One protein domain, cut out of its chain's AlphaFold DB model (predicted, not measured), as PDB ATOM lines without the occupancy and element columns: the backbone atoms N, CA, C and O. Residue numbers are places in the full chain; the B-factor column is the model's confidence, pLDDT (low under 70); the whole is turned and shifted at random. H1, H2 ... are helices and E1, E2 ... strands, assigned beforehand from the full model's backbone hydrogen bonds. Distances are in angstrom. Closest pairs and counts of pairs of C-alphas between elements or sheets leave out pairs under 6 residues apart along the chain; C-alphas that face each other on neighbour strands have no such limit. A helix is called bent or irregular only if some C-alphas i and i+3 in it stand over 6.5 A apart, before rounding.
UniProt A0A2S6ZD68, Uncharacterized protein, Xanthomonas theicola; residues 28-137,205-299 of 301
ATOM      1  N   GLU A  28      24.852 142.769   9.596       94.50
ATOM      2  CA  GLU A  28      24.865 143.231   8.209       94.50
ATOM      3  C   GLU A  28      26.057 142.694   7.401       94.50
ATOM      4  O   GLU A  28      25.920 142.465   6.199       94.50
ATOM      5  N   VAL A  29      27.201 142.432   8.046       95.44
ATOM      6  CA  VAL A  29      28.384 141.833   7.405       95.44
ATOM      7  C   VAL A  29      28.107 140.377   7.059       95.44
ATOM      8  O   VAL A  29      28.276 139.984   5.902       95.44
ATOM      9  N   ALA A  30      27.627 139.599   8.032       93.69
ATOM     10  CA  ALA A  30      27.296 138.192   7.829       93.69
ATOM     11  C   ALA A  30      26.229 138.016   6.736       93.69
ATOM     12  O   ALA A  30      26.389 137.196   5.827       93.69
ATOM     13  N   ALA A  31      25.169 138.833   6.774       95.00
ATOM     14  CA  ALA A  31      24.092 138.797   5.788       95.00
ATOM     15  C   ALA A  31      24.584 139.145   4.372       95.00
ATOM     16  O   ALA A  31      24.334 138.386   3.430       95.00
ATOM     17  N   ALA A  32      25.330 140.246   4.214       92.94
ATOM     18  CA  ALA A  32      25.862 140.655   2.915       92.94
ATOM     19  C   ALA A  32      26.851 139.623   2.352       92.94
ATOM     20  O   ALA A  32      26.833 139.318   1.157       92.94
ATOM     21  N   ALA A  33      27.704 139.050   3.206       92.50
ATOM     22  CA  ALA A  33      28.656 138.036   2.783       92.50
ATOM     23  C   ALA A  33      27.979 136.741   2.328       92.50
ATOM     24  O   ALA A  33      28.436 136.135   1.356       92.50
ATOM     25  N   ALA A  34      26.895 136.326   2.991       92.81
ATOM     26  CA  ALA A  34      26.113 135.159   2.592       92.81
ATOM     27  C   ALA A  34      25.433 135.374   1.230       92.81
ATOM     28  O   ALA A  34      25.514 134.508   0.359       92.81
ATOM     29  N   GLU A  35      24.834 136.548   1.004       94.31
ATOM     30  CA  GLU A  35      24.183 136.883  -0.269       94.31
ATOM     31  C   GLU A  35      25.181 136.936  -1.441       94.31
ATOM     32  O   GLU A  35      24.889 136.508  -2.563       94.31
ATOM     33  N   LEU A  36      26.380 137.469  -1.194       90.94
ATOM     34  CA  LEU A  36      27.389 137.679  -2.230       90.94
ATOM     35  C   LEU A  36      28.278 136.459  -2.482       90.94
ATOM     36  O   LEU A  36      28.959 136.436  -3.507       90.94
ATOM     37  N   HIS A  37      28.282 135.449  -1.608       88.06
ATOM     38  CA  HIS A  37      29.247 134.350  -1.675       88.06
ATOM     39  C   HIS A  37      29.227 133.613  -3.022       88.06
ATOM     40  O   HIS A  37      30.255 133.537  -3.693       88.06
ATOM     41  N   ALA A  38      28.054 133.160  -3.474       89.94
ATOM     42  CA  ALA A  38      27.933 132.453  -4.752       89.94
ATOM     43  C   ALA A  38      28.375 133.325  -5.943       89.94
ATOM     44  O   ALA A  38      29.023 132.843  -6.874       89.94
ATOM     45  N   LYS A  39      28.077 134.633  -5.898       90.19
ATOM     46  CA  LYS A  39      28.527 135.593  -6.916       90.19
ATOM     47  C   LYS A  39      30.048 135.749  -6.890       90.19
ATOM     48  O   LYS A  39      30.659 135.756  -7.953       90.19
ATOM     49  N   LEU A  40      30.662 135.840  -5.708       88.50
ATOM     50  CA  LEU A  40      32.116 135.936  -5.554       88.50
ATOM     51  C   LEU A  40      32.837 134.711  -6.107       88.50
ATOM     52  O   LEU A  40      33.806 134.880  -6.844       88.50
ATOM     53  N   VAL A  41      32.354 133.509  -5.785       88.88
ATOM     54  CA  VAL A  41      32.900 132.252  -6.315       88.88
ATOM     55  C   VAL A  41      32.810 132.248  -7.838       88.88
ATOM     56  O   VAL A  41      33.819 132.096  -8.521       88.88
ATOM     57  N   HIS A  42      31.630 132.547  -8.384       89.88
ATOM     58  CA  HIS A  42      31.439 132.616  -9.829       89.88
ATOM     59  C   HIS A  42      32.384 133.626 -10.503       89.88
ATOM     60  O   HIS A  42      32.993 133.323 -11.528       89.88
ATOM     61  N   TRP A  43      32.547 134.821  -9.928       86.88
ATOM     62  CA  TRP A  43      33.460 135.832 -10.471       86.88
ATOM     63  C   TRP A  43      34.917 135.403 -10.365       86.88
ATOM     64  O   TRP A  43      35.679 135.644 -11.298       86.88
ATOM     65  N   ARG A  44      35.306 134.754  -9.264       88.31
ATOM     66  CA  ARG A  44      36.644 134.183  -9.116       88.31
ATOM     67  C   ARG A  44      36.910 133.174 -10.226       88.31
ATOM     68  O   ARG A  44      37.955 133.285 -10.855       88.31
ATOM     69  N   CYS A  45      35.979 132.263 -10.504       86.81
ATOM     70  CA  CYS A  45      36.133 131.278 -11.575       86.81
ATOM     71  C   CYS A  45      36.234 131.942 -12.958       86.81
ATOM     72  O   CYS A  45      37.139 131.606 -13.714       86.81
ATOM     73  N   ASP A  46      35.399 132.946 -13.260       85.94
ATOM     74  CA  ASP A  46      35.483 133.714 -14.521       85.94
ATOM     75  C   ASP A  46      36.849 134.411 -14.680       85.94
ATOM     76  O   ASP A  46      37.479 134.330 -15.736       85.94
ATOM     77  N   PHE A  47      37.352 135.067 -13.630       84.62
ATOM     78  CA  PHE A  47      38.676 135.705 -13.662       84.62
ATOM     79  C   PHE A  47      39.837 134.704 -13.645       84.62
ATOM     80  O   PHE A  47      40.940 135.047 -14.076       84.62
ATOM     81  N   HIS A  48      39.622 133.495 -13.127       85.31
ATOM     82  CA  HIS A  48      40.607 132.415 -13.131       85.31
ATOM     83  C   HIS A  48      40.751 131.813 -14.529       85.31
ATOM     84  O   HIS A  48      41.875 131.630 -14.978       85.31
ATOM     85  N   GLN A  49      39.638 131.609 -15.239       84.62
ATOM     86  CA  GLN A  49      39.617 131.111 -16.623       84.62
ATOM     87  C   GLN A  49      40.192 132.112 -17.627       84.62
ATOM     88  O   GLN A  49      40.810 131.711 -18.611       84.62
ATOM     89  N   HIS A  50      40.031 133.414 -17.365       83.19
ATOM     90  CA  HIS A  50      40.445 134.491 -18.268       83.19
ATOM     91  C   HIS A  50      41.538 135.392 -17.661       83.19
ATOM     92  O   HIS A  50      41.315 136.597 -17.471       83.19
ATOM     93  N   PRO A  51      42.718 134.845 -17.319       80.69
ATOM     94  CA  PRO A  51      43.794 135.620 -16.740       80.69
ATOM     95  C   PRO A  51      44.495 136.469 -17.804       80.69
ATOM     96  O   PRO A  51      44.491 136.161 -18.995       80.69
ATOM     97  N   THR A  52      45.132 137.547 -17.360       75.50
ATOM     98  CA  THR A  52      45.874 138.474 -18.220       75.50
ATOM     99  C   THR A  52      47.267 138.740 -17.647       75.50
ATOM    100  O   THR A  52      47.469 138.735 -16.428       75.50
ATOM    101  N   LEU A  53      48.248 138.928 -18.537       76.19
ATOM    102  CA  LEU A  53      49.610 139.327 -18.170       76.19
ATOM    103  C   LEU A  53      49.628 140.775 -17.683       76.19
ATOM    104  O   LEU A  53      48.887 141.595 -18.214       76.19
ATOM    105  N   SER A  54      50.539 141.091 -16.759       73.56
ATOM    106  CA  SER A  54      50.773 142.458 -16.276       73.56
ATOM    107  C   SER A  54      50.983 143.460 -17.418       73.56
ATOM    108  O   SER A  54      51.842 143.251 -18.273       73.56
ATOM    109  N   ASN A  55      50.287 144.596 -17.361       78.69
ATOM    110  CA  ASN A  55      50.200 145.641 -18.384       78.69
ATOM    111  C   ASN A  55      49.448 145.260 -19.675       78.69
ATOM    112  O   ASN A  55      49.503 146.033 -20.635       78.69
ATOM    113  N   TYR A  56      48.714 144.142 -19.704       78.75
ATOM    114  CA  TYR A  56      47.887 143.692 -20.843       78.75
ATOM    115  C   TYR A  56      46.426 143.377 -20.451       78.75
ATOM    116  O   TYR A  56      45.628 142.888 -21.248       78.75
ATOM    117  N   GLU A  57      46.038 143.716 -19.228       81.81
ATOM    118  CA  GLU A  57      44.743 143.461 -18.583       81.81
ATOM    119  C   GLU A  57      43.577 144.380 -19.010       81.81
ATOM    120  O   GLU A  57      42.644 144.610 -18.235       81.81
ATOM    121  N   ALA A  58      43.569 144.884 -20.248       86.19
ATOM    122  CA  ALA A  58      42.515 145.778 -20.746       86.19
ATOM    123  C   ALA A  58      41.106 145.155 -20.641       86.19
ATOM    124  O   ALA A  58      40.163 145.817 -20.203       86.19
ATOM    125  N   GLY A  59      40.969 143.868 -20.982       86.06
ATOM    126  CA  GLY A  59      39.698 143.139 -20.882       86.06
ATOM    127  C   GLY A  59      39.228 142.955 -19.436       86.06
ATOM    128  O   GLY A  59      38.061 143.194 -19.122       86.06
ATOM    129  N   THR A  60      40.142 142.598 -18.529       85.81
ATOM    130  CA  THR A  60      39.855 142.466 -17.092       85.81
ATOM    131  C   THR A  60      39.413 143.806 -16.499       85.81
ATOM    132  O   THR A  60      38.388 143.868 -15.819       85.81
ATOM    133  N   ALA A  61      40.124 144.893 -16.811       85.94
ATOM    134  CA  ALA A  61      39.771 146.238 -16.360       85.94
ATOM    135  C   ALA A  61      38.398 146.689 -16.884       85.94
ATOM    136  O   ALA A  61      37.610 147.265 -16.131       85.94
ATOM    137  N   ALA A  62      38.073 146.379 -18.144       90.62
ATOM    138  CA  ALA A  62      36.760 146.662 -18.718       90.62
ATOM    139  C   ALA A  62      35.636 145.915 -17.978       90.62
ATOM    140  O   ALA A  62      34.669 146.560 -17.562       90.62
ATOM    141  N   LYS A  63      35.801 144.605 -17.723       90.19
ATOM    142  CA  LYS A  63      34.851 143.793 -16.935       90.19
ATOM    143  C   LYS A  63      34.636 144.376 -15.531       90.19
ATOM    144  O   LYS A  63      33.501 144.479 -15.067       90.19
ATOM    145  N   VAL A  64      35.708 144.775 -14.841       88.94
ATOM    146  CA  VAL A  64      35.615 145.396 -13.505       88.94
ATOM    147  C   VAL A  64      34.866 146.727 -13.575       88.94
ATOM    148  O   VAL A  64      33.946 146.956 -12.792       88.94
ATOM    149  N   ALA A  65      35.209 147.594 -14.530       90.62
ATOM    150  CA  ALA A  65      34.545 148.884 -14.694       90.62
ATOM    151  C   ALA A  65      33.051 148.735 -15.020       90.62
ATOM    152  O   ALA A  65      32.236 149.493 -14.500       90.62
ATOM    153  N   GLU A  66      32.669 147.760 -15.845       93.75
ATOM    154  CA  GLU A  66      31.267 147.439 -16.128       93.75
ATOM    155  C   GLU A  66      30.513 147.021 -14.862       93.75
ATOM    156  O   GLU A  66      29.467 147.592 -14.558       93.75
ATOM    157  N   ARG A  67      31.081 146.106 -14.070       89.38
ATOM    158  CA  ARG A  67      30.488 145.663 -12.797       89.38
ATOM    159  C   ARG A  67      30.306 146.826 -11.825       89.38
ATOM    160  O   ARG A  67      29.252 146.960 -11.216       89.38
ATOM    161  N   VAL A  68      31.299 147.709 -11.722       89.75
ATOM    162  CA  VAL A  68      31.207 148.917 -10.892       89.75
ATOM    163  C   VAL A  68      30.112 149.865 -11.399       89.75
ATOM    164  O   VAL A  68      29.359 150.408 -10.592       89.75
ATOM    165  N   ARG A  69      29.969 150.043 -12.720       94.38
ATOM    166  CA  ARG A  69      28.868 150.834 -13.302       94.38
ATOM    167  C   ARG A  69      27.501 150.213 -13.026       94.38
ATOM    168  O   ARG A  69      26.567 150.947 -12.723       94.38
ATOM    169  N   ALA A  70      27.388 148.886 -13.078       93.12
ATOM    170  CA  ALA A  70      26.154 148.166 -12.763       93.12
ATOM    171  C   ALA A  70      25.713 148.355 -11.298       93.12
ATOM    172  O   ALA A  70      24.523 148.297 -11.007       93.12
ATOM    173  N   LEU A  71      26.650 148.664 -10.392       89.31
ATOM    174  CA  LEU A  71      26.365 149.059  -9.005       89.31
ATOM    175  C   LEU A  71      25.949 150.539  -8.860       89.31
ATOM    176  O   LEU A  71      25.826 151.037  -7.744       89.31
ATOM    177  N   GLY A  72      25.766 151.268  -9.966       93.12
ATOM    178  CA  GLY A  72      25.401 152.689  -9.966       93.12
ATOM    179  C   GLY A  72      26.568 153.645  -9.687       93.12
ATOM    180  O   GLY A  72      26.356 154.849  -9.525       93.12
ATOM    181  N   LEU A  73      27.803 153.139  -9.638       93.50
ATOM    182  CA  LEU A  73      28.999 153.943  -9.403       93.50
ATOM    183  C   LEU A  73      29.590 154.469 -10.717       93.50
ATOM    184  O   LEU A  73      29.338 153.956 -11.807       93.50
ATOM    185  N   LYS A  74      30.419 155.509 -10.608       93.94
ATOM    186  CA  LYS A  74      31.121 156.124 -11.743       93.94
ATOM    187  C   LYS A  74      32.621 155.836 -11.628       93.94
ATOM    188  O   LYS A  74      33.327 156.633 -11.007       93.94
ATOM    189  N   PRO A  75      33.112 154.701 -12.162       93.62
ATOM    190  CA  PRO A  75      34.530 154.383 -12.093       93.62
ATOM    191  C   PRO A  75      35.344 155.325 -12.980       93.62
ATOM    192  O   PRO A  75      34.991 155.567 -14.136       93.62
ATOM    193  N   GLN A  76      36.468 155.796 -12.454       93.81
ATOM    194  CA  GLN A  76      37.571 156.343 -13.231       93.81
ATOM    195  C   GLN A  76      38.424 155.178 -13.735       93.81
ATOM    196  O   GLN A  76      38.877 154.348 -12.948       93.81
ATOM    197  N   THR A  77      38.616 155.101 -15.046       91.75
ATOM    198  CA  THR A  77      39.403 154.058 -15.718       91.75
ATOM    199  C   THR A  77      40.625 154.674 -16.390       91.75
ATOM    200  O   THR A  77      40.640 155.875 -16.647       91.75
ATOM    201  N   GLY A  78      41.622 153.862 -16.743       85.25
ATOM    202  CA  GLY A  78      42.804 154.346 -17.469       85.25
ATOM    203  C   GLY A  78      43.924 154.869 -16.565       85.25
ATOM    204  O   GLY A  78      44.887 155.463 -17.048       85.25
ATOM    205  N   ILE A  79      43.814 154.670 -15.250       84.81
ATOM    206  CA  ILE A  79      44.823 155.105 -14.279       84.81
ATOM    207  C   ILE A  79      46.018 154.158 -14.387       84.81
ATOM    208  O   ILE A  79      45.851 152.957 -14.210       84.81
ATOM    209  N   ALA A  80      47.208 154.678 -14.701       82.75
ATOM    210  CA  ALA A  80      48.402 153.858 -14.936       82.75
ATOM    211  C   ALA A  80      48.120 152.664 -15.885       82.75
ATOM    212  O   ALA A  80      48.388 151.513 -15.556       82.75
ATOM    213  N   ARG A  81      47.555 152.958 -17.068       85.06
ATOM    214  CA  ARG A  81      47.058 152.017 -18.099       85.06
ATOM    215  C   ARG A  81      45.688 151.423 -17.789       85.06
ATOM    216  O   ARG A  81      44.716 151.820 -18.419       85.06
ATOM    217  N   HIS A  82      45.590 150.499 -16.838       85.69
ATOM    218  CA  HIS A  82      44.384 149.672 -16.662       85.69
ATOM    219  C   HIS A  82      43.738 149.792 -15.278       85.69
ATOM    220  O   HIS A  82      42.793 149.069 -14.969       85.69
ATOM    221  N   GLY A  83      44.214 150.711 -14.439       82.38
ATOM    222  CA  GLY A  83      43.642 150.965 -13.124       82.38
ATOM    223  C   GLY A  83      42.195 151.446 -13.210       82.38
ATOM    224  O   GLY A  83      41.839 152.281 -14.053       82.38
ATOM    225  N   VAL A  84      41.375 150.916 -12.302       84.88
ATOM    226  CA  VAL A  84      39.967 151.269 -12.120       84.88
ATOM    227  C   VAL A  84      39.770 151.716 -10.677       84.88
ATOM    228  O   VAL A  84      40.028 150.950  -9.752       84.88
ATOM    229  N   VAL A  85      39.307 152.948 -10.481       89.94
ATOM    230  CA  VAL A  85      39.016 153.519  -9.159       89.94
ATOM    231  C   VAL A  85      37.568 153.970  -9.119       89.94
ATOM    232  O   VAL A  85      37.096 154.655 -10.023       89.94
ATOM    233  N   ALA A  86      36.856 153.620  -8.054       87.31
ATOM    234  CA  ALA A  86      35.489 154.057  -7.822       87.31
ATOM    235  C   ALA A  86      35.369 154.661  -6.428       87.31
ATOM    236  O   ALA A  86      35.899 154.115  -5.464       87.31
ATOM    237  N   ILE A  87      34.666 155.787  -6.329       88.50
ATOM    238  CA  ILE A  87      34.441 156.477  -5.060       88.50
ATOM    239  C   ILE A  87      32.995 156.241  -4.641       88.50
ATOM    240  O   ILE A  87      32.066 156.639  -5.347       88.50
ATOM    241  N   ILE A  88      32.817 155.627  -3.474       86.75
ATOM    242  CA  ILE A  88      31.522 155.517  -2.804       86.75
ATOM    243  C   ILE A  88      31.428 156.684  -1.822       86.75
ATOM    244  O   ILE A  88      32.185 156.754  -0.855       86.75
ATOM    245  N   LYS A  89      30.530 157.637  -2.087       83.69
ATOM    246  CA  LYS A  89      30.329 158.799  -1.216       83.69
ATOM    247  C   LYS A  89      29.235 158.494  -0.193       83.69
ATOM    248  O   LYS A  89      28.083 158.310  -0.569       83.69
ATOM    249  N   GLY A  90      29.606 158.472   1.085       81.38
ATOM    250  CA  GLY A  90      28.654 158.373   2.190       81.38
ATOM    251  C   GLY A  90      27.797 159.635   2.347       81.38
ATOM    252  O   GLY A  90      28.168 160.719   1.893       81.38
ATOM    253  N   ALA A  91      26.645 159.488   3.007       82.69
ATOM    254  CA  ALA A  91      25.725 160.594   3.288       82.69
ATOM    255  C   ALA A  91      26.164 161.469   4.478       82.69
ATOM    256  O   ALA A  91      25.706 162.602   4.610       82.69
ATOM    257  N   LEU A  92      27.044 160.948   5.337       82.31
ATOM    258  CA  LEU A  92      27.506 161.603   6.559       82.31
ATOM    259  C   LEU A  92      28.976 162.032   6.433       82.31
ATOM    260  O   LEU A  92      29.743 161.378   5.718       82.31
ATOM    261  N   PRO A  93      29.395 163.110   7.124       77.94
ATOM    262  CA  PRO A  93      30.812 163.382   7.317       77.94
ATOM    263  C   PRO A  93      31.436 162.255   8.148       77.94
ATOM    264  O   PRO A  93      30.820 161.758   9.086       77.94
ATOM    265  N   GLY A  94      32.660 161.855   7.813       78.69
ATOM    266  CA  GLY A  94      33.328 160.763   8.511       78.69
ATOM    267  C   GLY A  94      34.682 160.415   7.915       78.69
ATOM    268  O   GLY A  94      35.181 161.090   7.004       78.69
ATOM    269  N   LEU A  95      35.261 159.349   8.461       78.88
ATOM    270  CA  LEU A  95      36.534 158.793   8.025       78.88
ATOM    271  C   LEU A  95      36.453 158.284   6.579       78.88
ATOM    272  O   LEU A  95      35.384 157.990   6.041       78.88
ATOM    273  N   ARG A  96      37.614 158.214   5.926       81.94
ATOM    274  CA  ARG A  96      37.764 157.722   4.553       81.94
ATOM    275  C   ARG A  96      38.696 156.527   4.565       81.94
ATOM    276  O   ARG A  96      39.683 156.527   5.292       81.94
ATOM    277  N   ILE A  97      38.397 155.550   3.727       79.12
ATOM    278  CA  ILE A  97      39.175 154.325   3.582       79.12
ATOM    279  C   ILE A  97      39.193 153.933   2.109       79.12
ATOM    280  O   ILE A  97      38.223 154.163   1.380       79.12
ATOM    281  N   ALA A  98      40.320 153.387   1.671       71.44
ATOM    282  CA  ALA A  98      40.508 152.867   0.329       71.44
ATOM    283  C   ALA A  98      40.774 151.362   0.413       71.44
ATOM    284  O   ALA A  98      41.571 150.917   1.233       71.44
ATOM    285  N   LEU A  99      40.119 150.592  -0.457       71.38
ATOM    286  CA  LEU A  99      40.378 149.169  -0.634       71.38
ATOM    287  C   LEU A  99      41.139 148.961  -1.941       71.38
ATOM    288  O   LEU A  99      40.740 149.475  -2.990       71.38
ATOM    289  N   ARG A 100      42.208 148.167  -1.885       79.06
ATOM    290  CA  ARG A 100      43.059 147.859  -3.032       79.06
ATOM    291  C   ARG A 100      43.090 146.354  -3.290       79.06
ATOM    292  O   ARG A 100      43.222 145.571  -2.357       79.06
ATOM    293  N   ARG A 101      42.999 145.952  -4.563       64.25
ATOM    294  CA  ARG A 101      43.184 144.566  -5.034       64.25
ATOM    295  C   ARG A 101      43.959 144.531  -6.354       64.25
ATOM    296  O   ARG A 101      43.843 145.467  -7.139       64.25
ATOM    297  N   THR A 102      44.729 143.467  -6.583       58.44
ATOM    298  CA  THR A 102      45.485 143.182  -7.821       58.44
ATOM    299  C   THR A 102      44.890 142.013  -8.585       58.44
ATOM    300  O   THR A 102      44.109 141.233  -8.045       58.44
ATOM    301  N   TRP A 103      45.256 141.895  -9.864       54.88
ATOM    302  CA  TRP A 103      44.724 140.868 -10.763       54.88
ATOM    303  C   TRP A 103      45.756 140.271 -11.745       54.88
ATOM    304  O   TRP A 103      45.378 139.452 -12.578       54.88
ATOM    305  N   THR A 104      47.047 140.630 -11.660       50.59
ATOM    306  CA  THR A 104      48.075 140.289 -12.670       50.59
ATOM    307  C   THR A 104      48.847 138.987 -12.395       50.59
ATOM    308  O   THR A 104      48.849 138.479 -11.269       50.59
ATOM    309  N   ARG A 105      49.403 138.367 -13.458       56.75
ATOM    310  CA  ARG A 105      49.764 136.927 -13.500       56.75
ATOM    311  C   ARG A 105      50.857 136.581 -14.530       56.75
ATOM    312  O   ARG A 105      51.082 137.358 -15.451       56.75
ATOM    313  N   GLY A 106      51.474 135.393 -14.415       52.12
ATOM    314  CA  GLY A 106      52.429 134.863 -15.409       52.12
ATOM    315  C   GLY A 106      53.013 133.472 -15.093       52.12
ATOM    316  O   GLY A 106      54.159 133.377 -14.663       52.12
ATOM    317  N   ARG A 107      52.229 132.398 -15.284       55.91
ATOM    318  CA  ARG A 107      52.660 130.980 -15.215       55.91
ATOM    319  C   ARG A 107      51.608 130.066 -15.864       55.91
ATOM    320  O   ARG A 107      50.436 130.405 -15.809       55.91
ATOM    321  N   SER A 108      51.996 128.915 -16.420       58.75
ATOM    322  CA  SER A 108      51.061 127.882 -16.904       58.75
ATOM    323  C   SER A 108      50.442 127.070 -15.759       58.75
ATOM    324  O   SER A 108      51.163 126.661 -14.847       58.75
ATOM    325  N   GLU A 109      49.138 126.801 -15.834       69.56
ATOM    326  CA  GLU A 109      48.398 126.010 -14.843       69.56
ATOM    327  C   GLU A 109      48.570 124.498 -15.038       69.56
ATOM    328  O   GLU A 109      48.633 124.018 -16.165       69.56
ATOM    329  N   GLN A 110      48.673 123.751 -13.933       80.75
ATOM    330  CA  GLN A 110      48.756 122.281 -13.890       80.75
ATOM    331  C   GLN A 110      47.775 121.706 -12.853       80.75
ATOM    332  O   GLN A 110      48.083 120.734 -12.163       80.75
ATOM    333  N   THR A 111      46.623 122.352 -12.684       73.50
ATOM    334  CA  THR A 111      45.535 121.850 -11.839       73.50
ATOM    335  C   THR A 111      44.536 121.073 -12.698       73.50
ATOM    336  O   THR A 111      44.361 121.374 -13.876       73.50
ATOM    337  N   ASP A 112      43.828 120.115 -12.099       80.00
ATOM    338  CA  ASP A 112      42.739 119.380 -12.763       80.00
ATOM    339  C   ASP A 112      41.377 120.092 -12.611       80.00
ATOM    340  O   ASP A 112      40.311 119.471 -12.663       80.00
ATOM    341  N   LEU A 113      41.381 121.406 -12.353       78.12
ATOM    342  CA  LEU A 113      40.155 122.170 -12.130       78.12
ATOM    343  C   LEU A 113      39.379 122.320 -13.441       78.12
ATOM    344  O   LEU A 113      39.939 122.688 -14.469       78.12
ATOM    345  N   ALA A 114      38.053 122.170 -13.387       80.44
ATOM    346  CA  ALA A 114      37.172 122.379 -14.546       80.44
ATOM    347  C   ALA A 114      37.242 123.807 -15.133       80.44
ATOM    348  O   ALA A 114      36.716 124.077 -16.209       80.44
ATOM    349  N   PHE A 115      37.855 124.733 -14.398       76.12
ATOM    350  CA  PHE A 115      38.050 126.125 -14.769       76.12
ATOM    351  C   PHE A 115      39.534 126.521 -14.840       76.12
ATOM    352  O   PHE A 115      39.836 127.713 -14.797       76.12
ATOM    353  N   ALA A 116      40.445 125.547 -14.944       67.62
ATOM    354  CA  ALA A 116      41.867 125.798 -15.155       67.62
ATOM    355  C   ALA A 116      42.094 126.669 -16.403       67.62
ATOM    356  O   ALA A 116      41.377 126.553 -17.400       67.62
ATOM    357  N   SER A 117      43.071 127.573 -16.339       74.25
ATOM    358  CA  SER A 117      43.361 128.459 -17.459       74.25
ATOM    359  C   SER A 117      44.226 127.795 -18.526       74.25
ATOM    360  O   SER A 117      45.303 127.274 -18.241       74.25
ATOM    361  N   GLU A 118      43.796 127.929 -19.778       82.25
ATOM    362  CA  GLU A 118      44.569 127.581 -20.978       82.25
ATOM    363  C   GLU A 118      45.201 128.821 -21.644       82.25
ATOM    364  O   GLU A 118      45.739 128.750 -22.751       82.25
ATOM    365  N   ALA A 119      45.111 129.990 -20.998       77.62
ATOM    366  CA  ALA A 119      45.562 131.245 -21.579       77.62
ATOM    367  C   ALA A 119      47.085 131.272 -21.761       77.62
ATOM    368  O   ALA A 119      47.854 130.799 -20.923       77.62
ATOM    369  N   THR A 120      47.526 131.899 -22.850       81.56
ATOM    370  CA  THR A 120      48.939 132.142 -23.153       81.56
ATOM    371  C   THR A 120      49.180 133.621 -23.437       81.56
ATOM    372  O   THR A 120      48.255 134.376 -23.746       81.56
ATOM    373  N   GLY A 121      50.428 134.057 -23.302       74.62
ATOM    374  CA  GLY A 121      50.865 135.394 -23.677       74.62
ATOM    375  C   GLY A 121      52.355 135.433 -23.998       74.62
ATOM    376  O   GLY A 121      53.067 134.451 -23.819       74.62
ATOM    377  N   GLU A 122      52.824 136.577 -24.481       77.62
ATOM    378  CA  GLU A 122      54.219 136.779 -24.880       77.62
ATOM    379  C   GLU A 122      54.997 137.493 -23.771       77.62
ATOM    380  O   GLU A 122      54.642 138.602 -23.361       77.62
ATOM    381  N   TYR A 123      56.086 136.884 -23.299       67.81
ATOM    382  CA  TYR A 123      57.009 137.511 -22.354       67.81
ATOM    383  C   TYR A 123      58.453 137.314 -22.814       67.81
ATOM    384  O   TYR A 123      58.956 136.198 -22.880       67.81
ATOM    385  N   ARG A 124      59.137 138.425 -23.121       69.50
ATOM    386  CA  ARG A 124      60.518 138.444 -23.651       69.50
ATOM    387  C   ARG A 124      60.699 137.606 -24.933       69.50
ATOM    388  O   ARG A 124      61.759 137.021 -25.125       69.50
ATOM    389  N   GLY A 125      59.688 137.602 -25.807       72.38
ATOM    390  CA  GLY A 125      59.707 136.906 -27.102       72.38
ATOM    391  C   GLY A 125      59.502 135.393 -27.016       72.38
ATOM    392  O   GLY A 125      59.805 134.689 -27.972       72.38
ATOM    393  N   GLU A 126      59.049 134.905 -25.862       70.75
ATOM    394  CA  GLU A 126      58.681 133.513 -25.634       70.75
ATOM    395  C   GLU A 126      57.193 133.448 -25.282       70.75
ATOM    396  O   GLU A 126      56.692 134.254 -24.483       70.75
ATOM    397  N   THR A 127      56.505 132.442 -25.817       78.69
ATOM    398  CA  THR A 127      55.128 132.134 -25.439       78.69
ATOM    399  C   THR A 127      55.113 131.460 -24.064       78.69
ATOM    400  O   THR A 127      55.713 130.404 -23.863       78.69
ATOM    401  N   VAL A 128      54.398 132.054 -23.108       77.19
ATOM    402  CA  VAL A 128      54.246 131.559 -21.732       77.19
ATOM    403  C   VAL A 128      52.770 131.354 -21.398       77.19
ATOM    404  O   VAL A 128      51.919 132.120 -21.844       77.19
ATOM    405  N   GLY A 129      52.447 130.337 -20.597       70.75
ATOM    406  CA  GLY A 129      51.095 130.190 -20.054       70.75
ATOM    407  C   GLY A 129      50.791 131.233 -18.976       70.75
ATOM    408  O   GLY A 129      51.699 131.788 -18.345       70.75
ATOM    409  N   VAL A 130      49.506 131.496 -18.755       70.81
ATOM    410  CA  VAL A 130      49.009 132.520 -17.829       70.81
ATOM    411  C   VAL A 130      47.940 131.902 -16.922       70.81
ATOM    412  O   VAL A 130      46.959 131.370 -17.412       70.81
ATOM    413  N   MET A 131      48.108 131.998 -15.597       69.50
ATOM    414  CA  MET A 131      47.190 131.453 -14.583       69.50
ATOM    415  C   MET A 131      47.151 132.333 -13.330       69.50
ATOM    416  O   MET A 131      48.107 133.066 -13.053       69.50
ATOM    417  N   HIS A 132      46.105 132.216 -12.502       57.66
ATOM    418  CA  HIS A 132      46.100 132.813 -11.158       57.66
ATOM    419  C   HIS A 132      46.955 131.999 -10.183       57.66
ATOM    420  O   HIS A 132      46.450 131.099  -9.528       57.66
ATOM    421  N   SER A 133      48.232 132.347 -10.026       53.31
ATOM    422  CA  SER A 133      49.113 131.695  -9.037       53.31
ATOM    423  C   SER A 133      49.696 132.638  -7.984       53.31
ATOM    424  O   SER A 133      50.511 132.216  -7.174       53.31
ATOM    425  N   CYS A 134      49.283 133.908  -7.947       51.19
ATOM    426  CA  CYS A 134      49.742 134.836  -6.914       51.19
ATOM    427  C   CYS A 134      48.923 134.682  -5.618       51.19
ATOM    428  O   CYS A 134      47.782 135.137  -5.544       51.19
ATOM    429  N   GLY A 135      49.522 134.044  -4.624       43.41
ATOM    430  CA  GLY A 135      49.566 134.558  -3.256       43.41
ATOM    431  C   GLY A 135      51.045 134.770  -2.900       43.41
ATOM    432  O   GLY A 135      51.920 134.665  -3.752       43.41
ATOM    433  N   HIS A 136      51.399 135.042  -1.663       50.69
ATOM    434  CA  HIS A 136      52.710 135.616  -1.352       50.69
ATOM    435  C   HIS A 136      53.361 134.767  -0.262       50.69
ATOM    436  O   HIS A 136      52.932 134.856   0.879       50.69
ATOM    437  N   ASP A 137      54.324 133.904  -0.637       38.88
ATOM    438  CA  ASP A 137      55.204 133.177   0.310       38.88
ATOM    439  C   ASP A 137      56.421 132.473  -0.339       38.88
ATOM    440  O   ASP A 137      56.785 131.360   0.023       38.88
ATOM    441  N   ALA A 205      59.638 147.701   1.463       83.88
ATOM    442  CA  ALA A 205      59.042 146.795   2.436       83.88
ATOM    443  C   ALA A 205      57.613 147.255   2.771       83.88
ATOM    444  O   ALA A 205      57.378 148.436   3.041       83.88
ATOM    445  N   THR A 206      56.654 146.327   2.753       87.00
ATOM    446  CA  THR A 206      55.306 146.589   3.268       87.00
ATOM    447  C   THR A 206      55.371 146.597   4.790       87.00
ATOM    448  O   THR A 206      55.746 145.594   5.392       87.00
ATOM    449  N   VAL A 207      55.013 147.724   5.400       89.19
ATOM    450  CA  VAL A 207      54.919 147.879   6.854       89.19
ATOM    451  C   VAL A 207      53.524 148.393   7.166       89.19
ATOM    452  O   VAL A 207      53.170 149.489   6.735       89.19
ATOM    453  N   ASP A 208      52.737 147.593   7.877       91.31
ATOM    454  CA  ASP A 208      51.411 148.003   8.328       91.31
ATOM    455  C   ASP A 208      51.521 148.956   9.525       91.31
ATOM    456  O   ASP A 208      52.453 148.873  10.329       91.31
ATOM    457  N   ASP A 209      50.576 149.891   9.636       94.69
ATOM    458  CA  ASP A 209      50.542 150.863  10.726       94.69
ATOM    459  C   ASP A 209      50.201 150.146  12.048       94.69
ATOM    460  O   ASP A 209      49.111 149.570  12.160       94.69
ATOM    461  N   PRO A 210      51.086 150.156  13.067       93.50
ATOM    462  CA  PRO A 210      50.863 149.378  14.285       93.50
ATOM    463  C   PRO A 210      49.626 149.817  15.072       93.50
ATOM    464  O   PRO A 210      48.951 148.984  15.679       93.50
ATOM    465  N   ALA A 211      49.302 151.114  15.061       94.19
ATOM    466  CA  ALA A 211      48.150 151.637  15.785       94.19
ATOM    467  C   ALA A 211      46.844 151.228  15.097       94.19
ATOM    468  O   ALA A 211      45.921 150.753  15.760       94.19
ATOM    469  N   LEU A 212      46.773 151.349  13.770       93.88
ATOM    470  CA  LEU A 212      45.640 150.890  12.973       93.88
ATOM    471  C   LEU A 212      45.463 149.374  13.097       93.88
ATOM    472  O   LEU A 212      44.344 148.914  13.307       93.88
ATOM    473  N   THR A 213      46.557 148.614  13.038       93.94
ATOM    474  CA  THR A 213      46.551 147.153  13.203       93.94
ATOM    475  C   THR A 213      45.970 146.762  14.559       93.94
ATOM    476  O   THR A 213      45.008 145.998  14.619       93.94
ATOM    477  N   ALA A 214      46.471 147.354  15.648       94.31
ATOM    478  CA  ALA A 214      45.951 147.105  16.991       94.31
ATOM    479  C   ALA A 214      44.474 147.512  17.132       94.31
ATOM    480  O   ALA A 214      43.698 146.820  17.789       94.31
ATOM    481  N   THR A 215      44.072 148.611  16.488       94.25
ATOM    482  CA  THR A 215      42.689 149.107  16.528       94.25
ATOM    483  C   THR A 215      41.729 148.176  15.784       94.25
ATOM    484  O   THR A 215      40.603 147.985  16.233       94.25
ATOM    485  N   MET A 216      42.156 147.594  14.659       94.94
ATOM    486  CA  MET A 216      41.317 146.746  13.800       94.94
ATOM    487  C   MET A 216      41.395 145.252  14.144       94.94
ATOM    488  O   MET A 216      40.563 144.477  13.672       94.94
ATOM    489  N   LEU A 217      42.341 144.824  14.985       95.06
ATOM    490  CA  LEU A 217      42.463 143.430  15.419       95.06
ATOM    491  C   LEU A 217      41.152 142.858  16.005       95.06
ATOM    492  O   LEU A 217      40.759 141.767  15.582       95.06
ATOM    493  N   PRO A 218      40.408 143.563  16.886       95.69
ATOM    494  CA  PRO A 218      39.127 143.064  17.390       95.69
ATOM    495  C   PRO A 218      38.094 142.807  16.284       95.69
ATOM    496  O   PRO A 218      37.335 141.844  16.377       95.69
ATOM    497  N   SER A 219      38.092 143.607  15.212       96.25
ATOM    498  CA  SER A 219      37.214 143.416  14.050       96.25
ATOM    499  C   SER A 219      37.532 142.122  13.299       96.25
ATOM    500  O   SER A 219      36.624 141.438  12.837       96.25
ATOM    501  N   LEU A 220      38.806 141.736  13.198       96.06
ATOM    502  CA  LEU A 220      39.191 140.451  12.602       96.06
ATOM    503  C   LEU A 220      38.761 139.286  13.498       96.06
ATOM    504  O   LEU A 220      38.118 138.341  13.037       96.06
ATOM    505  N   GLN A 221      39.046 139.390  14.798       96.69
ATOM    506  CA  GLN A 221      38.687 138.376  15.792       96.69
ATOM    507  C   GLN A 221      37.170 138.180  15.905       96.69
ATOM    508  O   GLN A 221      36.721 137.070  16.173       96.69
ATOM    509  N   ALA A 222      36.373 139.222  15.660       96.25
ATOM    510  CA  ALA A 222      34.915 139.147  15.591       96.25
ATOM    511  C   ALA A 222      34.412 138.176  14.510       96.25
ATOM    512  O   ALA A 222      33.409 137.492  14.705       96.25
ATOM    513  N   VAL A 223      35.104 138.133  13.367       96.06
ATOM    514  CA  VAL A 223      34.679 137.381  12.178       96.06
ATOM    515  C   VAL A 223      35.098 135.920  12.258       96.06
ATOM    516  O   VAL A 223      34.302 135.030  11.939       96.06
ATOM    517  N   VAL A 224      36.353 135.674  12.639       94.31
ATOM    518  CA  VAL A 224      36.957 134.333  12.584       94.31
ATOM    519  C   VAL A 224      37.224 133.723  13.959       94.31
ATOM    520  O   VAL A 224      37.520 132.536  14.039       94.31
ATOM    521  N   GLY A 225      37.065 134.478  15.046       95.44
ATOM    522  CA  GLY A 225      37.453 134.063  16.395       95.44
ATOM    523  C   GLY A 225      38.922 134.371  16.693       95.44
ATOM    524  O   GLY A 225      39.760 134.393  15.796       95.44
ATOM    525  N   ALA A 226      39.240 134.612  17.968       93.94
ATOM    526  CA  ALA A 226      40.590 135.008  18.384       93.94
ATOM    527  C   ALA A 226      41.665 133.960  18.056       93.94
ATOM    528  O   ALA A 226      42.770 134.335  17.687       93.94
ATOM    529  N   ASP A 227      41.318 132.674  18.113       94.12
ATOM    530  CA  ASP A 227      42.249 131.570  17.842       94.12
ATOM    531  C   ASP A 227      42.579 131.400  16.346       94.12
ATOM    532  O   ASP A 227      43.475 130.639  15.997       94.12
ATOM    533  N   ASN A 228      41.864 132.107  15.462       93.19
ATOM    534  CA  ASN A 228      42.048 132.057  14.008       93.19
ATOM    535  C   ASN A 228      42.637 133.360  13.443       93.19
ATOM    536  O   ASN A 228      42.534 133.614  12.241       93.19
ATOM    537  N   VAL A 229      43.212 134.206  14.304       94.44
ATOM    538  CA  VAL A 229      43.954 135.406  13.907       94.44
ATOM    539  C   VAL A 229      45.335 135.362  14.544       94.44
ATOM    540  O   VAL A 229      45.459 135.440  15.765       94.44
ATOM    541  N   ASP A 230      46.367 135.285  13.715       91.00
ATOM    542  CA  ASP A 230      47.762 135.337  14.138       91.00
ATOM    543  C   ASP A 230      48.507 136.520  13.509       91.00
ATOM    544  O   ASP A 230      48.150 137.021  12.440       91.00
ATOM    545  N   GLU A 231      49.548 136.980  14.203       87.38
ATOM    546  CA  GLU A 231      50.537 137.882  13.625       87.38
ATOM    547  C   GLU A 231      51.578 137.031  12.885       87.38
ATOM    548  O   GLU A 231      52.304 136.259  13.524       87.38
ATOM    549  N   PRO A 232      51.661 137.129  11.547       83.88
ATOM    550  CA  PRO A 232      52.565 136.286  10.793       83.88
ATOM    551  C   PRO A 232      54.023 136.701  11.040       83.88
ATOM    552  O   PRO A 232      54.312 137.882  11.253       83.88
ATOM    553  N   PRO A 233      54.985 135.768  10.925       83.12
ATOM    554  CA  PRO A 233      56.395 136.135  10.893       83.12
ATOM    555  C   PRO A 233      56.698 137.020   9.674       83.12
ATOM    556  O   PRO A 233      55.931 137.064   8.709       83.12
ATOM    557  N   LEU A 234      57.862 137.679   9.682       81.56
ATOM    558  CA  LEU A 234      58.330 138.441   8.525       81.56
ATOM    559  C   LEU A 234      58.362 137.561   7.271       81.56
ATOM    560  O   LEU A 234      58.976 136.492   7.252       81.56
ATOM    561  N   ARG A 235      57.733 138.052   6.204       79.06
ATOM    562  CA  ARG A 235      57.676 137.382   4.904       79.06
ATOM    563  C   ARG A 235      58.566 138.099   3.909       79.06
ATOM    564  O   ARG A 235      58.695 139.318   3.926       79.06
ATOM    565  N   MET A 236      59.147 137.323   3.002       75.44
ATOM    566  CA  MET A 236      60.012 137.858   1.949       75.44
ATOM    567  C   MET A 236      59.249 138.241   0.672       75.44
ATOM    568  O   MET A 236      59.846 138.777  -0.258       75.44
ATOM    569  N   GLY A 237      57.942 137.957   0.603       73.25
ATOM    570  CA  GLY A 237      57.093 138.383  -0.510       73.25
ATOM    571  C   GLY A 237      57.104 139.904  -0.667       73.25
ATOM    572  O   GLY A 237      56.953 140.627   0.313       73.25
ATOM    573  N   ALA A 238      57.288 140.386  -1.896       72.88
ATOM    574  CA  ALA A 238      57.249 141.808  -2.205       72.88
ATOM    575  C   ALA A 238      55.913 142.158  -2.861       72.88
ATOM    576  O   ALA A 238      55.518 141.520  -3.831       72.88
ATOM    577  N   GLU A 239      55.263 143.211  -2.374       77.12
ATOM    578  CA  GLU A 239      53.991 143.700  -2.903       77.12
ATOM    579  C   GLU A 239      54.101 145.185  -3.229       77.12
ATOM    580  O   GLU A 239      54.687 145.965  -2.480       77.12
ATOM    581  N   ASP A 240      53.514 145.606  -4.341       80.75
ATOM    582  CA  ASP A 240      53.435 147.020  -4.731       80.75
ATOM    583  C   ASP A 240      52.422 147.806  -3.874       80.75
ATOM    584  O   ASP A 240      52.397 149.035  -3.900       80.75
ATOM    585  N   VAL A 241      51.633 147.124  -3.029       82.81
ATOM    586  CA  VAL A 241      50.839 147.789  -1.981       82.81
ATOM    587  C   VAL A 241      51.725 148.535  -0.974       82.81
ATOM    588  O   VAL A 241      51.268 149.485  -0.348       82.81
ATOM    589  N   SER A 242      53.007 148.177  -0.872       85.75
ATOM    590  CA  SER A 242      54.012 148.828  -0.018       85.75
ATOM    591  C   SER A 242      54.180 150.337  -0.258       85.75
ATOM    592  O   SER A 242      54.682 151.050   0.611       85.75
ATOM    593  N   PHE A 243      53.722 150.869  -1.397       88.00
ATOM    594  CA  PHE A 243      53.721 152.312  -1.647       88.00
ATOM    595  C   PHE A 243      52.619 153.077  -0.890       88.00
ATOM    596  O   PHE A 243      52.795 154.269  -0.639       88.00
ATOM    597  N   TYR A 244      51.509 152.434  -0.501       88.94
ATOM    598  CA  TYR A 244      50.403 153.099   0.211       88.94
ATOM    599  C   TYR A 244      50.713 153.416   1.685       88.94
ATOM    600  O   TYR A 244      50.497 154.571   2.066       88.94
ATOM    601  N   PRO A 245      51.285 152.494   2.493       88.69
ATOM    602  CA  PRO A 245      51.659 152.777   3.882       88.69
ATOM    603  C   PRO A 245      52.620 153.961   4.050       88.69
ATOM    604  O   PRO A 245      52.675 154.579   5.107       88.69
ATOM    605  N   ARG A 246      53.360 154.326   2.994       88.12
ATOM    606  CA  ARG A 246      54.248 155.501   2.980       88.12
ATOM    607  C   ARG A 246      53.513 156.839   2.911       88.12
ATOM    608  O   ARG A 246      54.133 157.876   3.116       88.12
ATOM    609  N   GLN A 247      52.227 156.822   2.566       91.56
ATOM    610  CA  GLN A 247      51.408 158.019   2.367       91.56
ATOM    611  C   GLN A 247      50.284 158.126   3.397       91.56
ATOM    612  O   GLN A 247      49.924 159.230   3.800       91.56
ATOM    613  N   VAL A 248      49.708 156.992   3.799       92.50
ATOM    614  CA  VAL A 248      48.577 156.928   4.731       92.50
ATOM    615  C   VAL A 248      48.682 155.688   5.622       92.50
ATOM    616  O   VAL A 248      49.170 154.660   5.143       92.50
ATOM    617  N   PRO A 249      48.176 155.731   6.873       92.81
ATOM    618  CA  PRO A 249      48.039 154.535   7.700       92.81
ATOM    619  C   PRO A 249      47.328 153.430   6.921       92.81
ATOM    620  O   PRO A 249      46.278 153.660   6.317       92.81
ATOM    621  N   SER A 250      47.939 152.254   6.882       92.25
ATOM    622  CA  SER A 250      47.514 151.138   6.040       92.25
ATOM    623  C   SER A 250      47.608 149.833   6.822       92.25
ATOM    624  O   SER A 250      48.440 149.706   7.715       92.25
ATOM    625  N   LEU A 251      46.735 148.887   6.482       90.75
ATOM    626  CA  LEU A 251      46.681 147.547   7.056       90.75
ATOM    627  C   LEU A 251      46.485 146.540   5.922       90.75
ATOM    628  O   LEU A 251      45.544 146.670   5.131       90.75
ATOM    629  N   SER A 252      47.352 145.538   5.865       89.19
ATOM    630  CA  SER A 252      47.316 144.439   4.911       89.19
ATOM    631  C   SER A 252      46.916 143.160   5.637       89.19
ATOM    632  O   SER A 252      47.312 142.919   6.770       89.19
ATOM    633  N   LEU A 253      46.106 142.324   4.989       88.62
ATOM    634  CA  LEU A 253      45.606 141.086   5.584       88.62
ATOM    635  C   LEU A 253      45.932 139.910   4.672       88.62
ATOM    636  O   LEU A 253      45.687 139.972   3.463       88.62
ATOM    637  N   PHE A 254      46.409 138.818   5.263       89.56
ATOM    638  CA  PHE A 254      46.408 137.512   4.616       89.56
ATOM    639  C   PHE A 254      45.189 136.722   5.074       89.56
ATOM    640  O   PHE A 254      44.786 136.786   6.231       89.56
ATOM    641  N   VAL A 255      44.596 135.976   4.145       90.06
ATOM    642  CA  VAL A 255      43.485 135.071   4.434       90.06
ATOM    643  C   VAL A 255      43.967 133.666   4.119       90.06
ATOM    644  O   VAL A 255      44.407 133.406   2.998       90.06
ATOM    645  N   GLY A 256      43.905 132.777   5.111       89.62
ATOM    646  CA  GLY A 256      44.208 131.364   4.917       89.62
ATOM    647  C   GLY A 256      43.294 130.769   3.847       89.62
ATOM    648  O   GLY A 256      42.076 130.904   3.927       89.62
ATOM    649  N   ALA A 257      43.895 130.149   2.833       89.81
ATOM    650  CA  ALA A 257      43.194 129.617   1.663       89.81
ATOM    651  C   ALA A 257      43.446 128.119   1.430       89.81
ATOM    652  O   ALA A 257      43.048 127.575   0.403       89.81
ATOM    653  N   ILE A 258      44.133 127.464   2.364       90.62
ATOM    654  CA  ILE A 258      44.418 126.032   2.307       90.62
ATOM    655  C   ILE A 258      43.162 125.290   2.757       90.62
ATOM    656  O   ILE A 258      42.622 125.574   3.825       90.62
ATOM    657  N   GLY A 259      42.698 124.358   1.926       88.00
ATOM    658  CA  GLY A 259      41.478 123.606   2.196       88.00
ATOM    659  C   GLY A 259      41.605 122.643   3.380       88.00
ATOM    660  O   GLY A 259      42.710 122.225   3.741       88.00
ATOM    661  N   PRO A 260      40.471 122.244   3.981       87.62
ATOM    662  CA  PRO A 260      40.459 121.324   5.111       87.62
ATOM    663  C   PRO A 260      41.098 119.979   4.743       87.62
ATOM    664  O   PRO A 260      40.829 119.412   3.686       87.62
ATOM    665  N   GLY A 261      41.933 119.454   5.642       88.31
ATOM    666  CA  GLY A 261      42.619 118.170   5.454       88.31
ATOM    667  C   GLY A 261      43.884 118.227   4.590       88.31
ATOM    668  O   GLY A 261      44.517 117.191   4.399       88.31
ATOM    669  N   ILE A 262      44.277 119.405   4.098       89.44
ATOM    670  CA  ILE A 262      45.552 119.614   3.404       89.44
ATOM    671  C   ILE A 262      46.582 120.108   4.422       89.44
ATOM    672  O   ILE A 262      46.336 121.085   5.126       89.44
ATOM    673  N   ASP A 263      47.738 119.445   4.497       89.56
ATOM    674  CA  ASP A 263      48.849 119.885   5.346       89.56
ATOM    675  C   ASP A 263      49.438 121.205   4.809       89.56
ATOM    676  O   ASP A 263      49.992 121.207   3.700       89.56
ATOM    677  N   PRO A 264      49.383 122.313   5.578       86.00
ATOM    678  CA  PRO A 264      49.927 123.600   5.160       86.00
ATOM    679  C   PRO A 264      51.403 123.567   4.759       86.00
ATOM    680  O   PRO A 264      51.815 124.356   3.912       86.00
ATOM    681  N   ALA A 265      52.197 122.657   5.332       86.25
ATOM    682  CA  ALA A 265      53.623 122.543   5.035       86.25
ATOM    683  C   ALA A 265      53.907 121.972   3.635       86.25
ATOM    684  O   ALA A 265      54.993 122.175   3.091       86.25
ATOM    685  N   THR A 266      52.944 121.251   3.056       87.69
ATOM    686  CA  THR A 266      53.080 120.587   1.747       87.69
ATOM    687  C   THR A 266      52.122 121.130   0.694       87.69
ATOM    688  O   THR A 266      52.239 120.778  -0.481       87.69
ATOM    689  N   ALA A 267      51.183 121.990   1.099       87.75
ATOM    690  CA  ALA A 267      50.234 122.617   0.200       87.75
ATOM    691  C   ALA A 267      50.981 123.361  -0.922       87.75
ATOM    692  O   ALA A 267      51.948 124.077  -0.638       87.75
ATOM    693  N   PRO A 268      50.549 123.229  -2.192       84.00
ATOM    694  CA  PRO A 268      51.149 123.960  -3.294       84.00
ATOM    695  C   PRO A 268      51.180 125.456  -3.004       84.00
ATOM    696  O   PRO A 268      50.148 126.127  -2.955       84.00
ATOM    697  N   SER A 269      52.392 125.969  -2.803       80.44
ATOM    698  CA  SER A 269      52.585 127.363  -2.459       80.44
ATOM    699  C   SER A 269      52.199 128.257  -3.624       80.44
ATOM    700  O   SER A 269      52.006 127.854  -4.775       80.44
ATOM    701  N   ASN A 270      52.189 129.538  -3.334       78.56
ATOM    702  CA  ASN A 270      52.036 130.530  -4.364       78.56
ATOM    703  C   ASN A 270      53.155 130.456  -5.409       78.56
ATOM    704  O   ASN A 270      54.271 130.024  -5.122       78.56
ATOM    705  N   HIS A 271      52.831 130.860  -6.634       77.38
ATOM    706  CA  HIS A 271      53.624 130.676  -7.847       77.38
ATOM    707  C   HIS A 271      53.921 129.209  -8.201       77.38
ATOM    708  O   HIS A 271      54.669 128.961  -9.148       77.38
ATOM    709  N   SER A 272      53.311 128.236  -7.519       83.19
ATOM    710  CA  SER A 272      53.275 126.849  -7.978       83.19
ATOM    711  C   SER A 272      52.295 126.705  -9.149       83.19
ATOM    712  O   SER A 272      51.221 127.311  -9.118       83.19
ATOM    713  N   PRO A 273      52.605 125.887 -10.171       80.00
ATOM    714  CA  PRO A 273      51.624 125.533 -11.197       80.00
ATOM    715  C   PRO A 273      50.452 124.700 -10.641       80.00
ATOM    716  O   PRO A 273      49.421 124.590 -11.295       80.00
ATOM    717  N   GLN A 274      50.598 124.148  -9.431       84.75
ATOM    718  CA  GLN A 274      49.576 123.377  -8.716       84.75
ATOM    719  C   GLN A 274      48.831 124.210  -7.658       84.75
ATOM    720  O   GLN A 274      48.135 123.641  -6.821       84.75
ATOM    721  N   PHE A 275      49.010 125.539  -7.638       85.56
ATOM    722  CA  PHE A 275      48.355 126.409  -6.659       85.56
ATOM    723  C   PHE A 275      46.839 126.174  -6.637       85.56
ATOM    724  O   PHE A 275      46.170 126.262  -7.669       85.56
ATOM    725  N   LEU A 276      46.306 125.915  -5.443       83.50
ATOM    726  CA  LEU A 276      44.891 125.661  -5.208       83.50
ATOM    727  C   LEU A 276      44.390 126.574  -4.089       83.50
ATOM    728  O   LEU A 276      45.044 126.725  -3.060       83.50
ATOM    729  N   LEU A 277      43.213 127.159  -4.299       85.31
ATOM    730  CA  LEU A 277      42.531 128.010  -3.331       85.31
ATOM    731  C   LEU A 277      41.233 127.330  -2.898       85.31
ATOM    732  O   LEU A 277      40.403 127.011  -3.751       85.31
ATOM    733  N   ASP A 278      41.048 127.156  -1.589       90.50
ATOM    734  CA  ASP A 278      39.744 126.848  -1.010       90.50
ATOM    735  C   ASP A 278      38.837 128.077  -1.129       90.50
ATOM    736  O   ASP A 278      39.103 129.147  -0.578       90.50
ATOM    737  N   GLU A 279      37.748 127.928  -1.874       89.94
ATOM    738  CA  GLU A 279      36.810 129.009  -2.163       89.94
ATOM    739  C   GLU A 279      36.052 129.486  -0.918       89.94
ATOM    740  O   GLU A 279      35.556 130.619  -0.905       89.94
ATOM    741  N   SER A 280      36.036 128.692   0.162       90.44
ATOM    742  CA  SER A 280      35.529 129.127   1.469       90.44
ATOM    743  C   SER A 280      36.297 130.352   2.003       90.44
ATOM    744  O   SER A 280      35.703 131.246   2.619       90.44
ATOM    745  N   ALA A 281      37.581 130.488   1.652       91.44
ATOM    746  CA  ALA A 281      38.417 131.628   2.020       91.44
ATOM    747  C   ALA A 281      37.919 132.952   1.422       91.44
ATOM    748  O   ALA A 281      38.117 134.017   2.010       91.44
ATOM    749  N   LEU A 282      37.209 132.917   0.285       90.69
ATOM    750  CA  LEU A 282      36.595 134.116  -0.299       90.69
ATOM    751  C   LEU A 282      35.502 134.682   0.614       90.69
ATOM    752  O   LEU A 282      35.347 135.901   0.703       90.69
ATOM    753  N   HIS A 283      34.759 133.807   1.296       92.00
ATOM    754  CA  HIS A 283      33.728 134.208   2.248       92.00
ATOM    755  C   HIS A 283      34.349 134.835   3.499       92.00
ATOM    756  O   HIS A 283      33.946 135.926   3.902       92.00
ATOM    757  N   VAL A 284      35.379 134.192   4.059       93.62
ATOM    758  CA  VAL A 284      36.138 134.707   5.211       93.62
ATOM    759  C   VAL A 284      36.755 136.068   4.889       93.62
ATOM    760  O   VAL A 284      36.557 137.030   5.629       93.62
ATOM    761  N   GLY A 285      37.433 136.181   3.744       91.81
ATOM    762  CA  GLY A 285      38.057 137.425   3.311       91.81
ATOM    763  C   GLY A 285      37.054 138.554   3.072       91.81
ATOM    764  O   GLY A 285      37.340 139.698   3.419       91.81
ATOM    765  N   LEU A 286      35.868 138.264   2.518       92.56
ATOM    766  CA  LEU A 286      34.818 139.277   2.371       92.56
ATOM    767  C   LEU A 286      34.316 139.760   3.738       92.56
ATOM    768  O   LEU A 286      34.219 140.970   3.941       92.56
ATOM    769  N   ARG A 287      34.022 138.839   4.663       95.81
ATOM    770  CA  ARG A 287      33.540 139.180   6.011       95.81
ATOM    771  C   ARG A 287      34.560 140.023   6.770       95.81
ATOM    772  O   ARG A 287      34.213 141.097   7.249       95.81
ATOM    773  N   ALA A 288      35.827 139.601   6.789       94.75
ATOM    774  CA  ALA A 288      36.911 140.332   7.446       94.75
ATOM    775  C   ALA A 288      37.060 141.759   6.893       94.75
ATOM    776  O   ALA A 288      37.106 142.721   7.659       94.75
ATOM    777  N   LEU A 289      37.061 141.913   5.563       92.56
ATOM    778  CA  LEU A 289      37.167 143.226   4.924       92.56
ATOM    779  C   LEU A 289      35.969 144.127   5.234       92.56
ATOM    780  O   LEU A 289      36.163 145.300   5.545       92.56
ATOM    781  N   LEU A 290      34.741 143.607   5.150       93.06
ATOM    782  CA  LEU A 290      33.536 144.385   5.447       93.06
ATOM    783  C   LEU A 290      33.462 144.775   6.927       93.06
ATOM    784  O   LEU A 290      33.099 145.911   7.224       93.06
ATOM    785  N   GLN A 291      33.833 143.873   7.840       95.69
ATOM    786  CA  GLN A 291      33.851 144.147   9.275       95.69
ATOM    787  C   GLN A 291      34.848 145.259   9.614       95.69
ATOM    788  O   GLN A 291      34.449 146.262  10.202       95.69
ATOM    789  N   VAL A 292      36.108 145.128   9.176       93.75
ATOM    790  CA  VAL A 292      37.149 146.156   9.369       93.75
ATOM    791  C   VAL A 292      36.707 147.492   8.777       93.75
ATOM    792  O   VAL A 292      36.816 148.531   9.422       93.75
ATOM    793  N   TRP A 293      36.160 147.473   7.559       90.62
ATOM    794  CA  TRP A 293      35.707 148.686   6.888       90.62
ATOM    795  C   TRP A 293      34.583 149.374   7.672       90.62
ATOM    796  O   TRP A 293      34.672 150.567   7.971       90.62
ATOM    797  N   LEU A 294      33.524 148.645   8.023       92.25
ATOM    798  CA  LEU A 294      32.394 149.233   8.732       92.25
ATOM    799  C   LEU A 294      32.790 149.700  10.128       92.25
ATOM    800  O   LEU A 294      32.398 150.802  10.503       92.25
ATOM    801  N   ASP A 295      33.577 148.935  10.879       93.69
ATOM    802  CA  ASP A 295      34.041 149.370  12.197       93.69
ATOM    803  C   ASP A 295      34.870 150.644  12.104       93.69
ATOM    804  O   ASP A 295      34.558 151.608  12.805       93.69
ATOM    805  N   TYR A 296      35.817 150.709  11.164       91.44
ATOM    806  CA  TYR A 296      36.606 151.911  10.924       91.44
ATOM    807  C   TYR A 296      35.733 153.125  10.581       91.44
ATOM    808  O   TYR A 296      35.919 154.200  11.138       91.44
ATOM    809  N   LEU A 297      34.731 152.976   9.706       89.62
ATOM    810  CA  LEU A 297      33.833 154.085   9.350       89.62
ATOM    811  C   LEU A 297      32.915 154.540  10.492       89.62
ATOM    812  O   LEU A 297      32.453 155.681  10.469       89.62
ATOM    813  N   HIS A 298      32.632 153.670  11.464       88.25
ATOM    814  CA  HIS A 298      31.838 154.004  12.650       88.25
ATOM    815  C   HIS A 298      32.688 154.533  13.812       88.25
ATOM    816  O   HIS A 298      32.125 154.974  14.821       88.25
ATOM    817  N   MET A 299      34.018 154.517  13.694       85.81
ATOM    818  CA  MET A 299      34.878 155.204  14.650       85.81
ATOM    819  C   MET A 299      34.588 156.705  14.626       85.81
ATOM    820  O   MET A 299      34.318 157.304  13.581       85.81
TER     821      MET A 299
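What this domain is: This is residues 28 to 137 and 205 to 299 of the 301 residues of an uncharacterized protein of Xanthomonas theicola (UniProt A0A2S6ZD68). Helix H5 packs between arm H1a of the bent helix H1 and helix H3, and long unnamed loops make much of the rest, with residues 86 to 119 passing through the middle. The small hairpin E1 and E2 packs on H2, while the hairpin E3 and E4 lies far from the middle. The printed part has 205 residues, under half in named elements, in the order H1 H2 E1 E2 E3 E4 H3 H4 H5; both two-stranded sheets are antiparallel and the class is mostly helix. It is compact, with a radius of gyration of the C-alphas of 17.9 A and spans of 51 by 42 by 36 A.

Where its parts are: E1 is residues 76 to 79 and E2 83 to 85; E3 is 120 to 123 and E4 126 to 129. H1, residues 28 to 49, begins at C-alpha 28 (24.865, 143.231, 8.209). By its hydrogen bonds it was assigned as one helix, but it is bent, with C-alphas 35 and 38 7.3 A apart: H1a is 28 to 35, H1b 38 to 49, 16.7 A. H2 is 58 to 70, 18.4 A; H3 is 210 to 224, 20.6 A, irregular, with C-alphas 215 and 218 7.1 A apart. H4 is 240 to 243; H5, 280 to 298, 27.5 A, ends at C-alpha 298 (31.838, 154.004, 12.650).

How they stand to each other: In the hairpin E1 and E2, N 76 and O 85 are 2.8 A apart, within hydrogen-bond range. The closest C-alphas of H2 and E2, Ala 65 and Val 84, are 6.5 A apart. H2 and H1b are close but not clearly touching, Thr 60 to Phe 47 being their closest C-alphas at 7.7 A. H5 touches H1a with residues 283 to 291 alone, closest C-alphas Arg 287 and Val 29 at 6.0 A, at a shallow tilt of 30 degrees, opposite ways. H5 touches H3, closest C-alphas Val 292 and Ser 219 at 5.4 A, at a steep tilt of 52 degrees. H4 touches no helix. In the hairpin E3 and E4, N 121 and O 128 are 2.8 A apart. Every O i to N i+4 pair is within hydrogen-bond range in H1a, H1b, H2 and H5, against 8 of 11 in H3; H4 is too short for such a pair.

The domain as a whole: The two C-alphas farthest apart, Leu 92 and Glu 126, are 52.9 A apart. Residues 138 to 204 are not printed, and C-alphas 137 and 205 are 14.3 A apart across the cut. The links E2 to E3, H3 to H4 and H4 to H5 are long. Mean pLDDT of the printed part is 84.2; residues 101 to 109, 116, 123 to 124 and 131 to 137 are under 70.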